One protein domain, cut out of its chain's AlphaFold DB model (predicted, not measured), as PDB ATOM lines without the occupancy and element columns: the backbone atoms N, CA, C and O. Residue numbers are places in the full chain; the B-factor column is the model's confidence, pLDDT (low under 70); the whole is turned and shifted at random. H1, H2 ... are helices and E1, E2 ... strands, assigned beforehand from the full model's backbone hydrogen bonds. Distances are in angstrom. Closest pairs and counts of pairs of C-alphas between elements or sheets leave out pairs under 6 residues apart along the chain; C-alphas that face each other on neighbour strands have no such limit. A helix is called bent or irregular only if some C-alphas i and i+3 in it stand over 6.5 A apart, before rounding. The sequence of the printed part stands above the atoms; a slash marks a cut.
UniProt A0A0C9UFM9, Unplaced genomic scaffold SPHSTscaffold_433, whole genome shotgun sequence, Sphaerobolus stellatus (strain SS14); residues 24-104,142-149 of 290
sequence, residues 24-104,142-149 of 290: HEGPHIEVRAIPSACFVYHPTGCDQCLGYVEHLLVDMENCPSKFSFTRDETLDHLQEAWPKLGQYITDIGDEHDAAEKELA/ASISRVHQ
ATOM      1  N   HIS A  24      37.648 -17.312  22.155       44.91
ATOM      2  CA  HIS A  24      37.543 -16.737  23.500       44.91
ATOM      3  C   HIS A  24      36.102 -16.439  23.964       44.91
ATOM      4  O   HIS A  24      35.896 -16.228  25.154       44.91
ATOM      5  N   GLU A  25      35.090 -16.473  23.086       39.69
ATOM      6  CA  GLU A  25      33.672 -16.215  23.436       39.69
ATOM      7  C   GLU A  25      32.891 -17.470  23.895       39.69
ATOM      8  O   GLU A  25      31.716 -17.651  23.578       39.69
ATOM      9  N   GLY A  26      33.532 -18.358  24.661       50.19
ATOM     10  CA  GLY A  26      32.844 -19.439  25.376       50.19
ATOM     11  C   GLY A  26      32.316 -18.977  26.746       50.19
ATOM     12  O   GLY A  26      32.901 -18.071  27.352       50.19
ATOM     13  N   PRO A  27      31.236 -19.583  27.282       44.06
ATOM     14  CA  PRO A  27      30.835 -19.359  28.667       44.06
ATOM     15  C   PRO A  27      31.966 -19.820  29.595       44.06
ATOM     16  O   PRO A  27      32.275 -21.005  29.650       44.06
ATOM     17  N   HIS A  28      32.589 -18.883  30.301       46.69
ATOM     18  CA  HIS A  28      33.653 -19.139  31.269       46.69
ATOM     19  C   HIS A  28      33.135 -18.893  32.685       46.69
ATOM     20  O   HIS A  28      32.297 -18.016  32.904       46.69
ATOM     21  N   ILE A  29      33.625 -19.677  33.644       42.19
ATOM     22  CA  ILE A  29      33.346 -19.491  35.070       42.19
ATOM     23  C   ILE A  29      34.681 -19.174  35.743       42.19
ATOM     24  O   ILE A  29      35.622 -19.964  35.670       42.19
ATOM     25  N   GLU A  30      34.783 -18.008  36.377       43.03
ATOM     26  CA  GLU A  30      35.946 -17.664  37.196       43.03
ATOM     27  C   GLU A  30      35.776 -18.303  38.578       43.03
ATOM     28  O   GLU A  30      34.889 -17.931  39.350       43.03
ATOM     29  N   VAL A  31      36.615 -19.291  38.896       41.84
ATOM     30  CA  VAL A  31      36.613 -19.956  40.204       41.84
ATOM     31  C   VAL A  31      37.861 -19.502  40.958       41.84
ATOM     32  O   VAL A  31      38.979 -19.917  40.652       41.84
ATOM     33  N   ARG A  32      37.691 -18.649  41.975       38.22
ATOM     34  CA  ARG A  32      38.775 -18.329  42.920       38.22
ATOM     35  C   ARG A  32      38.870 -19.423  43.975       38.22
ATOM     36  O   ARG A  32      38.164 -19.380  44.979       38.22
ATOM     37  N   ALA A  33      39.749 -20.394  43.739       43.75
ATOM     38  CA  ALA A  33      40.040 -21.460  44.698       43.75
ATOM     39  C   ALA A  33      41.319 -21.206  45.520       43.75
ATOM     40  O   ALA A  33      41.437 -21.742  46.619       43.75
ATOM     41  N   ILE A  34      42.255 -20.372  45.039       43.34
ATOM     42  CA  ILE A  34      43.557 -20.146  45.690       43.34
ATOM     43  C   ILE A  34      43.841 -18.635  45.791       43.34
ATOM     44  O   ILE A  34      43.680 -17.920  44.797       43.34
ATOM     45  N   PRO A  35      44.271 -18.108  46.956       37.53
ATOM     46  CA  PRO A  35      44.749 -16.731  47.057       37.53
ATOM     47  C   PRO A  35      45.873 -16.501  46.039       37.53
ATOM     48  O   PRO A  35      46.811 -17.287  46.008       37.53
ATOM     49  N   SER A  36      45.788 -15.435  45.234       40.22
ATOM     50  CA  SER A  36      46.711 -15.040  44.141       40.22
ATOM     51  C   SER A  36      46.664 -15.796  42.799       40.22
ATOM     52  O   SER A  36      47.393 -15.403  41.892       40.22
ATOM     53  N   ALA A  37      45.770 -16.774  42.600       49.56
ATOM     54  CA  ALA A  37      45.571 -17.398  41.285       49.56
ATOM     55  C   ALA A  37      44.087 -17.421  40.883       49.56
ATOM     56  O   ALA A  37      43.258 -18.063  41.531       49.56
ATOM     57  N   CYS A  38      43.748 -16.720  39.797       47.22
ATOM     58  CA  CYS A  38      42.448 -16.845  39.143       47.22
ATOM     59  C   CYS A  38      42.501 -18.023  38.168       47.22
ATOM     60  O   CYS A  38      43.290 -18.014  37.223       47.22
ATOM     61  N   PHE A  39      41.658 -19.030  38.389       59.25
ATOM     62  CA  PHE A  39      41.466 -20.112  37.434       59.25
ATOM     63  C   PHE A  39      40.248 -19.783  36.579       59.25
ATOM     64  O   PHE A  39      39.133 -19.634  37.088       59.25
ATOM     65  N   VAL A  40      40.466 -19.661  35.272       58.69
ATOM     66  CA  VAL A  40      39.374 -19.606  34.302       58.69
ATOM     67  C   VAL A  40      38.988 -21.047  34.001       58.69
ATOM     68  O   VAL A  40      39.710 -21.761  33.307       58.69
ATOM     69  N   TYR A  41      37.878 -21.499  34.578       54.81
ATOM     70  CA  TYR A  41      37.349 -22.830  34.324       54.81
ATOM     71  C   TYR A  41      36.539 -22.821  33.026       54.81
ATOM     72  O   TYR A  41      35.653 -21.979  32.837       54.81
ATOM     73  N   HIS A  42      36.838 -23.770  32.134       62.28
ATOM     74  CA  HIS A  42      36.043 -24.019  30.939       62.28
ATOM     75  C   HIS A  42      35.028 -25.138  31.249       62.28
ATOM     76  O   HIS A  42      35.426 -26.300  31.350       62.28
ATOM     77  N   PRO A  43      33.725 -24.832  31.394       49.34
ATOM     78  CA  PRO A  43      32.714 -25.781  31.874       49.34
ATOM     79  C   PRO A  43      32.492 -26.993  30.972       49.34
ATOM     80  O   PRO A  43      32.025 -28.024  31.436       49.34
ATOM     81  N   THR A  44      32.875 -26.918  29.698       54.50
ATOM     82  CA  THR A  44      32.833 -28.076  28.794       54.50
ATOM     83  C   THR A  44      34.014 -29.033  28.944       54.50
ATOM     84  O   THR A  44      34.025 -30.041  28.248       54.50
ATOM     85  N   GLY A  45      34.990 -28.744  29.818       55.28
ATOM     86  CA  GLY A  45      36.186 -29.564  29.999       55.28
ATOM     87  C   GLY A  45      36.952 -29.725  28.687       55.28
ATOM     88  O   GLY A  45      36.817 -30.732  28.005       55.28
ATOM     89  N   CYS A  46      37.741 -28.724  28.292       69.06
ATOM     90  CA  CYS A  46      38.592 -28.862  27.110       69.06
ATOM     91  C   CYS A  46      39.964 -29.439  27.487       69.06
ATOM     92  O   CYS A  46      40.460 -29.197  28.587       69.06
ATOM     93  N   ASP A  47      40.622 -30.130  26.552       69.56
ATOM     94  CA  ASP A  47      41.976 -30.683  26.745       69.56
ATOM     95  C   ASP A  47      43.004 -29.605  27.149       69.56
ATOM     96  O   ASP A  47      44.014 -29.885  27.792       69.56
ATOM     97  N   GLN A  48      42.721 -28.336  26.840       65.44
ATOM     98  CA  GLN A  48      43.551 -27.195  27.237       65.44
ATOM     99  C   GLN A  48      43.459 -26.881  28.743       65.44
ATOM    100  O   GLN A  48      44.403 -26.322  29.297       65.44
ATOM    101  N   CYS A  49      42.371 -27.263  29.425       71.50
ATOM    102  CA  CYS A  49      42.226 -27.087  30.875       71.50
ATOM    103  C   CYS A  49      43.166 -28.006  31.662       71.50
ATOM    104  O   CYS A  49      43.706 -27.588  32.684       71.50
ATOM    105  N   LEU A  50      43.397 -29.232  31.177       73.44
ATOM    106  CA  LEU A  50      44.395 -30.138  31.758       73.44
ATOM    107  C   LEU A  50      45.809 -29.593  31.544       73.44
ATOM    108  O   LEU A  50      46.595 -29.538  32.489       73.44
ATOM    109  N   GLY A  51      46.078 -29.065  30.345       79.44
ATOM    110  CA  GLY A  51      47.339 -28.388  30.053       79.44
ATOM    111  C   GLY A  51      47.628 -27.223  31.003       79.44
ATOM    112  O   GLY A  51      48.780 -26.978  31.329       79.44
ATOM    113  N   TYR A  52      46.616 -26.509  31.503       78.38
ATOM    114  CA  TYR A  52      46.841 -25.409  32.447       78.38
ATOM    115  C   TYR A  52      47.390 -25.884  33.801       78.38
ATOM    116  O   TYR A  52      48.304 -25.265  34.340       78.38
ATOM    117  N   VAL A  53      46.868 -26.994  34.336       79.75
ATOM    118  CA  VAL A  53      47.362 -27.573  35.598       79.75
ATOM    119  C   VAL A  53      48.789 -28.084  35.419       79.75
ATOM    120  O   VAL A  53      49.638 -27.828  36.268       79.75
ATOM    121  N   GLU A  54      49.080 -28.738  34.296       82.25
ATOM    122  CA  GLU A  54      50.437 -29.187  33.973       82.25
ATOM    123  C   GLU A  54      51.419 -28.011  33.873       82.25
ATOM    124  O   GLU A  54      52.468 -28.040  34.515       82.25
ATOM    125  N   HIS A  55      51.068 -26.941  33.149       84.81
ATOM    126  CA  HIS A  55      51.910 -25.744  33.054       84.81
ATOM    127  C   HIS A  55      52.108 -25.062  34.410       84.81
ATOM    128  O   HIS A  55      53.226 -24.668  34.724       84.81
ATOM    129  N   LEU A  56      51.061 -24.966  35.237       85.00
ATOM    130  CA  LEU A  56      51.172 -24.409  36.585       85.00
ATOM    131  C   LEU A  56      52.161 -25.214  37.436       85.00
ATOM    132  O   LEU A  56      53.019 -24.630  38.095       85.00
ATOM    133  N   LEU A  57      52.079 -26.546  37.400       87.06
ATOM    134  CA  LEU A  57      52.998 -27.408  38.146       87.06
ATOM    135  C   LEU A  57      54.440 -27.276  37.639       87.06
ATOM    136  O   LEU A  57      55.364 -27.216  38.451       87.06
ATOM    137  N   VAL A  58      54.635 -27.165  36.322       86.94
ATOM    138  CA  VAL A  58      55.949 -26.908  35.709       86.94
ATOM    139  C   VAL A  58      56.496 -25.534  36.118       86.94
ATOM    140  O   VAL A  58      57.678 -25.409  36.437       86.94
ATOM    141  N   ASP A  59      55.659 -24.499  36.167       87.44
ATOM    142  CA  ASP A  59      56.059 -23.155  36.594       87.44
ATOM    143  C   ASP A  59      56.438 -23.106  38.079       87.44
ATOM    144  O   ASP A  59      57.413 -22.444  38.447       87.44
ATOM    145  N   MET A  60      55.715 -23.836  38.932       87.50
ATOM    146  CA  MET A  60      56.046 -23.975  40.352       87.50
ATOM    147  C   MET A  60      57.384 -24.688  40.566       87.50
ATOM    148  O   MET A  60      58.143 -24.310  41.457       87.50
ATOM    149  N   GLU A  61      57.695 -25.684  39.735       88.69
ATOM    150  CA  GLU A  61      58.970 -26.403  39.773       88.69
ATOM    151  C   GLU A  61      60.134 -25.530  39.276       88.69
ATOM    152  O   GLU A  61      61.200 -25.492  39.891       88.69
ATOM    153  N   ASN A  62      59.910 -24.746  38.217       90.69
ATOM    154  CA  ASN A  62      60.920 -23.854  37.649       90.69
ATOM    155  C   ASN A  62      61.156 -22.580  38.477       90.69
ATOM    156  O   ASN A  62      62.226 -21.974  38.388       90.69
ATOM    157  N   CYS A  63      60.161 -22.110  39.230       90.88
ATOM    158  CA  CYS A  63      60.195 -20.820  39.924       90.88
ATOM    159  C   CYS A  63      59.517 -20.870  41.310       90.88
ATOM    160  O   CYS A  63      58.597 -20.086  41.558       90.88
ATOM    161  N   PRO A  64      59.991 -21.697  42.262       86.31
ATOM    162  CA  PRO A  64      59.328 -21.875  43.557       86.31
ATOM    163  C   PRO A  64      59.210 -20.575  44.367       86.31
ATOM    164  O   PRO A  64      58.255 -20.397  45.110       86.31
ATOM    165  N   SER A  65      60.124 -19.614  44.182       89.88
ATOM    166  CA  SER A  65      60.083 -18.313  44.866       89.88
ATOM    167  C   SER A  65      58.950 -17.382  44.415       89.88
ATOM    168  O   SER A  65      58.681 -16.397  45.102       89.88
ATOM    169  N   LYS A  66      58.298 -17.655  43.275       88.75
ATOM    170  CA  LYS A  66      57.136 -16.881  42.803       88.75
ATOM    171  C   LYS A  66      55.836 -17.291  43.491       88.75
ATOM    172  O   LYS A  66      54.862 -16.548  43.414       88.75
ATOM    173  N   PHE A  67      55.818 -18.449  44.143       87.12
ATOM    174  CA  PHE A  67      54.631 -19.010  44.767       87.12
ATOM    175  C   PHE A  67      54.788 -18.980  46.286       87.12
ATOM    176  O   PHE A  67      55.839 -19.306  46.831       87.12
ATOM    177  N   SER A  68      53.731 -18.573  46.985       88.88
ATOM    178  CA  SER A  68      53.694 -18.586  48.452       88.88
ATOM    179  C   SER A  68      53.437 -19.977  49.033       88.88
ATOM    180  O   SER A  68      53.575 -20.156  50.239       88.88
ATOM    181  N   PHE A  69      53.037 -20.927  48.186       88.50
ATOM    182  CA  PHE A  69      52.727 -22.304  48.545       88.50
ATOM    183  C   PHE A  69      53.689 -23.243  47.836       88.50
ATOM    184  O   PHE A  69      54.057 -23.031  46.678       88.50
ATOM    185  N   THR A  70      54.064 -24.308  48.529       91.12
ATOM    186  CA  THR A  70      54.768 -25.427  47.916       91.12
ATOM    187  C   THR A  70      53.859 -26.147  46.918       91.12
ATOM    188  O   THR A  70      52.629 -26.007  46.926       91.12
ATOM    189  N   ARG A  71      54.477 -26.930  46.028       89.12
ATOM    190  CA  ARG A  71      53.765 -27.811  45.093       89.12
ATOM    191  C   ARG A  71      52.776 -28.716  45.826       89.12
ATOM    192  O   ARG A  71      51.624 -28.797  45.416       89.12
ATOM    193  N   ASP A  72      53.219 -29.333  46.917       90.31
ATOM    194  CA  ASP A  72      52.412 -30.283  47.684       90.31
ATOM    195  C   ASP A  72      51.230 -29.587  48.368       90.31
ATOM    196  O   ASP A  72      50.099 -30.028  48.207       90.31
ATOM    197  N   GLU A  73      51.444 -28.429  49.003       89.94
ATOM    198  CA  GLU A  73      50.348 -27.632  49.581       89.94
ATOM    199  C   GLU A  73      49.318 -27.206  48.525       89.94
ATOM    200  O   GLU A  73      48.119 -27.155  48.791       89.94
ATOM    201  N   THR A  74      49.765 -26.902  47.305       87.19
ATOM    202  CA  THR A  74      48.863 -26.540  46.202       87.19
ATOM    203  C   THR A  74      48.045 -27.739  45.731       87.19
ATOM    204  O   THR A  74      46.845 -27.597  45.489       87.19
ATOM    205  N   LEU A  75      48.663 -28.919  45.632       87.25
ATOM    206  CA  LEU A  75      47.968 -30.161  45.295       87.25
ATOM    207  C   LEU A  75      46.973 -30.568  46.390       87.25
ATOM    208  O   LEU A  75      45.843 -30.923  46.057       87.25
ATOM    209  N   ASP A  76      47.335 -30.426  47.665       89.50
ATOM    210  CA  ASP A  76      46.448 -30.687  48.803       89.50
ATOM    211  C   ASP A  76      45.231 -29.752  48.790       89.50
ATOM    212  O   ASP A  76      44.089 -30.202  48.910       89.50
ATOM    213  N   HIS A  77      45.441 -28.449  48.570       87.75
ATOM    214  CA  HIS A  77      44.338 -27.491  48.454       87.75
ATOM    215  C   HIS A  77      43.433 -27.790  47.255       87.75
ATOM    216  O   HIS A  77      42.209 -27.693  47.368       87.75
ATOM    217  N   LEU A  78      44.010 -28.171  46.110       87.38
ATOM    218  CA  LEU A  78      43.235 -28.605  44.948       87.38
ATOM    219  C   LEU A  78      42.418 -29.854  45.282       87.38
ATOM    220  O   LEU A  78      41.231 -29.893  44.969       87.38
ATOM    221  N   GLN A  79      43.007 -30.833  45.965       88.19
ATOM    222  CA  GLN A  79      42.327 -32.056  46.378       88.19
ATOM    223  C   GLN A  79      41.193 -31.786  47.377       88.19
ATOM    224  O   GLN A  79      40.147 -32.429  47.296       88.19
ATOM    225  N   GLU A  80      41.346 -30.815  48.280       88.25
ATOM    226  CA  GLU A  80      40.284 -30.404  49.206       88.25
ATOM    227  C   GLU A  80      39.156 -29.628  48.501       88.25
ATOM    228  O   GLU A  80      37.973 -29.770  48.834       88.25
ATOM    229  N   ALA A  81      39.504 -28.787  47.526       86.19
ATOM    230  CA  ALA A  81      38.545 -27.998  46.762       86.19
ATOM    231  C   ALA A  81      37.791 -28.836  45.718       86.19
ATOM    232  O   ALA A  81      36.645 -28.517  45.395       86.19
ATOM    233  N   TRP A  82      38.395 -29.914  45.212       87.62
ATOM    234  CA  TRP A  82      37.875 -30.661  44.068       87.62
ATOM    235  C   TRP A  82      36.482 -31.267  44.290       87.62
ATOM    236  O   TRP A  82      35.601 -31.026  43.463       87.62
ATOM    237  N   PRO A  83      36.202 -31.975  45.403       88.19
ATOM    238  CA  PRO A  83      34.862 -32.501  45.661       88.19
ATOM    239  C   PRO A  83      33.814 -31.391  45.783       88.19
ATOM    240  O   PRO A  83      32.678 -31.569  45.354       88.19
ATOM    241  N   LYS A  84      34.202 -30.230  46.332       89.31
ATOM    242  CA  LYS A  84      33.312 -29.071  46.494       89.31
ATOM    243  C   LYS A  84      32.965 -28.461  45.136       89.31
ATOM    244  O   LYS A  84      31.808 -28.133  44.896       89.31
ATOM    245  N   LEU A  85      33.950 -28.347  44.242       82.00
ATOM    246  CA  LEU A  85      33.734 -27.887  42.873       82.00
ATOM    247  C   LEU A  85      32.880 -28.883  42.078       82.00
ATOM    248  O   LEU A  85      31.975 -28.465  41.364       82.00
ATOM    249  N   GLY A  86      33.126 -30.186  42.243       86.31
ATOM    250  CA  GLY A  86      32.308 -31.240  41.643       86.31
ATOM    251  C   GLY A  86      30.846 -31.154  42.080       86.31
ATOM    252  O   GLY A  86      29.968 -31.142  41.228       86.31
ATOM    253  N   GLN A  87      30.590 -31.006  43.385       87.50
ATOM    254  CA  GLN A  87      29.233 -30.817  43.904       87.50
ATOM    255  C   GLN A  87      28.572 -29.566  43.317       87.50
ATOM    256  O   GLN A  87      27.453 -29.644  42.836       87.50
ATOM    257  N   TYR A  88      29.288 -28.441  43.284       84.31
ATOM    258  CA  TYR A  88      28.773 -27.191  42.726       84.31
ATOM    259  C   TYR A  88      28.383 -27.306  41.244       84.31
ATOM    260  O   TYR A  88      27.361 -26.766  40.830       84.31
ATOM    261  N   ILE A  89      29.181 -28.014  40.438       82.19
ATOM    262  CA  ILE A  89      28.869 -28.256  39.022       82.19
ATOM    263  C   ILE A  89      27.618 -29.129  38.888       82.19
ATOM    264  O   ILE A  89      26.769 -28.826  38.052       82.19
ATOM    265  N   THR A  90      27.493 -30.176  39.711       87.81
ATOM    266  CA  THR A  90      26.291 -31.021  39.752       87.81
ATOM    267  C   THR A  90      25.057 -30.204  40.121       87.81
ATOM    268  O   THR A  90      24.068 -30.264  39.401       87.81
ATOM    269  N   ASP A  91      25.140 -29.382  41.170       87.94
ATOM    270  CA  ASP A  91      24.029 -28.545  41.630       87.94
ATOM    271  C   ASP A  91      23.552 -27.590  40.517       87.94
ATOM    272  O   ASP A  91      22.355 -27.479  40.265       87.94
ATOM    273  N   ILE A  92      24.480 -26.956  39.784       84.94
ATOM    274  CA  ILE A  92      24.139 -26.107  38.625       84.94
ATOM    275  C   ILE A  92      23.484 -26.915  37.499       84.94
ATOM    276  O   ILE A  92      22.582 -26.411  36.829       84.94
ATOM    277  N   GLY A  93      23.965 -28.134  37.241       89.38
ATOM    278  CA  GLY A  93      23.386 -29.019  36.232       89.38
ATOM    279  C   GLY A  93      21.932 -29.359  36.553       89.38
ATOM    280  O   GLY A  93      21.060 -29.184  35.704       89.38
ATOM    281  N   ASP A  94      21.666 -29.742  37.801       88.75
ATOM    282  CA  ASP A  94      20.322 -30.065  38.282       88.75
ATOM    283  C   ASP A  94      19.383 -28.844  38.219       88.75
ATOM    284  O   ASP A  94      18.228 -28.967  37.803       88.75
ATOM    285  N   GLU A  95      19.873 -27.650  38.580       90.12
ATOM    286  CA  GLU A  95      19.122 -26.391  38.447       90.12
ATOM    287  C   GLU A  95      18.776 -26.075  36.983       90.12
ATOM    288  O   GLU A  95      17.656 -25.651  36.686       90.12
ATOM    289  N   HIS A  96      19.715 -26.294  36.059       89.12
ATOM    290  CA  HIS A  96      19.493 -26.073  34.631       89.12
ATOM    291  C   HIS A  96      18.442 -27.036  34.065       89.12
ATOM    292  O   HIS A  96      17.521 -26.601  33.371       89.12
ATOM    293  N   ASP A  97      18.542 -28.325  34.388       91.19
ATOM    294  CA  ASP A  97      17.590 -29.344  33.935       91.19
ATOM    295  C   ASP A  97      16.183 -29.089  34.498       91.19
ATOM    296  O   ASP A  97      15.180 -29.249  33.793       91.19
ATOM    297  N   ALA A  98      16.090 -28.639  35.754       94.56
ATOM    298  CA  ALA A  98      14.829 -28.222  36.359       94.56
ATOM    299  C   ALA A  98      14.220 -27.014  35.627       94.56
ATOM    300  O   ALA A  98      13.043 -27.053  35.263       94.56
ATOM    301  N   ALA A  99      15.019 -25.980  35.345       90.69
ATOM    302  CA  ALA A  99      14.565 -24.793  34.626       90.69
ATOM    303  C   ALA A  99      14.121 -25.108  33.185       90.69
ATOM    304  O   ALA A  99      13.110 -24.588  32.710       90.69
ATOM    305  N   GLU A 100      14.838 -25.987  32.478       92.06
ATOM    306  CA  GLU A 100      14.459 -26.419  31.129       92.06
ATOM    307  C   GLU A 100      13.130 -27.189  31.138       92.06
ATOM    308  O   GLU A 100      12.281 -26.990  30.262       92.06
ATOM    309  N   LYS A 101      12.915 -28.021  32.163       96.06
ATOM    310  CA  LYS A 101      11.653 -28.733  32.361       96.06
ATOM    311  C   LYS A 101      10.490 -27.776  32.644       96.06
ATOM    312  O   LYS A 101       9.448 -27.917  32.006       96.06
ATOM    313  N   GLU A 102      10.661 -26.800  33.535       96.19
ATOM    314  CA  GLU A 102       9.638 -25.777  33.818       96.19
ATOM    315  C   GLU A 102       9.270 -24.983  32.556       96.19
ATOM    316  O   GLU A 102       8.091 -24.811  32.246       96.19
ATOM    317  N   LEU A 103      10.269 -24.591  31.755       95.06
ATOM    318  CA  LEU A 103      10.054 -23.903  30.480       95.06
ATOM    319  C   LEU A 103       9.279 -24.769  29.471       95.06
ATOM    320  O   LEU A 103       8.495 -24.256  28.665       95.06
ATOM    321  N   ALA A 104       9.512 -26.083  29.466       94.88
ATOM    322  CA  ALA A 104       8.783 -27.013  28.612       94.88
ATOM    323  C   ALA A 104       7.319 -27.180  29.056       94.88
ATOM    324  O   ALA A 104       6.439 -27.263  28.196       94.88
ATOM    325  N   ALA A 142      40.360 -39.359  35.351       64.94
ATOM    326  CA  ALA A 142      41.436 -40.265  34.955       64.94
ATOM    327  C   ALA A 142      42.740 -39.531  34.594       64.94
ATOM    328  O   ALA A 142      43.821 -40.035  34.897       64.94
ATOM    329  N   SER A 143      42.661 -38.346  33.980       61.22
ATOM    330  CA  SER A 143      43.841 -37.540  33.630       61.22
ATOM    331  C   SER A 143      44.527 -36.971  34.873       61.22
ATOM    332  O   SER A 143      45.737 -37.106  35.016       61.22
ATOM    333  N   ILE A 144      43.761 -36.458  35.839       58.56
ATOM    334  CA  ILE A 144      44.300 -36.007  37.133       58.56
ATOM    335  C   ILE A 144      44.905 -37.177  37.925       58.56
ATOM    336  O   ILE A 144      45.997 -37.059  38.478       58.56
ATOM    337  N   SER A 145      44.233 -38.335  37.934       65.88
ATOM    338  CA  SER A 145      44.747 -39.539  38.605       65.88
ATOM    339  C   SER A 145      46.068 -40.011  37.988       65.88
ATOM    340  O   SER A 145      46.962 -40.462  38.703       65.88
ATOM    341  N   ARG A 146      46.216 -39.864  36.664       69.19
ATOM    342  CA  ARG A 146      47.452 -40.155  35.930       69.19
ATOM    343  C   ARG A 146      48.572 -39.187  36.295       69.19
ATOM    344  O   ARG A 146      49.651 -39.655  36.631       69.19
ATOM    345  N   VAL A 147      48.300 -37.879  36.320       61.47
ATOM    346  CA  VAL A 147      49.268 -36.863  36.769       61.47
ATOM    347  C   VAL A 147      49.743 -37.177  38.190       61.47
ATOM    348  O   VAL A 147      50.941 -37.228  38.446       61.47
ATOM    349  N   HIS A 148      48.831 -37.507  39.107       63.31
ATOM    350  CA  HIS A 148      49.191 -37.905  40.470       63.31
ATOM    351  C   HIS A 148      50.075 -39.169  40.508       63.31
ATOM    352  O   HIS A 148      51.051 -39.236  41.259       63.31
ATOM    353  N   GLN A 149      49.770 -40.173  39.681       69.25
ATOM    354  CA  GLN A 149      50.543 -41.415  39.609       69.25
ATOM    355  C   GLN A 149      51.937 -41.205  38.996       69.25
ATOM    356  O   GLN A 149      52.916 -41.771  39.483       69.25
TER     357      GLN A 149
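What this domain is: This is residues 24 to 104 and 142 to 149 of the 290 residues of an uncharacterized protein of Sphaerobolus stellatus (strain SS14) (UniProt A0A0C9UFM9). A long bent helix, H2, runs past a small body of strand hairpin E1-E2 and helix H1, and its residues 90 to 104 stick out as a free arm; short H3 is near H1. The 89 printed residues, mostly helix, run E1, E2, H1, H2, H3, with an antiparallel sheet E1 - E2. The whole is loose, radius of gyration of the C-alphas 15.7 A, spanning 54 by 28 by 26 A.

How they stand to each other: E1, residues 29 to 34, and E2, residues 37 to 41, form an antiparallel hairpin; N 31 and O 39, 3.1 A apart, are within hydrogen-bond range. H1 is residues 47 to 62. H2, residues 71 to 104, was assigned as one helix by its hydrogen bonds but is bent: C-alphas 80 and 83 are 6.8 A apart. Its arms, H2a, residues 71 to 80, and H2b, residues 83 to 104, stand at a steep tilt of 39 degrees. H1 and H2a, a helical hairpin, only just touch, with 3 pairs of C-alphas within 8 A, H1 by residues 57 to 61 alone; the closest C-alphas, of Met 60 and Arg 71, are 6.5 A apart. H3, residues 142 to 149, is close to but not clearly touching H1. Every O i to N i+4 pair is within hydrogen-bond range in H2a, H2b and H3, and 11 of 12 in H1.

Where its parts are: E1 begins at C-alpha 29 (33.346, -19.491, 35.070) and measures 14.7 A, E2 12.1 A, H1 22.9 A, H2a 14.3 A, H2b 31.6 A and H3 10.3 A, ending at C-alpha 149 (50.543, -41.415, 39.609).

The domain as a whole: Residues 105 to 141 are not printed; C-alphas 104 and 142 are 35.8 A apart. Of the links printed whole, none is long. pLDDT is under 70 in residues 24 to 48 and 142 to 149.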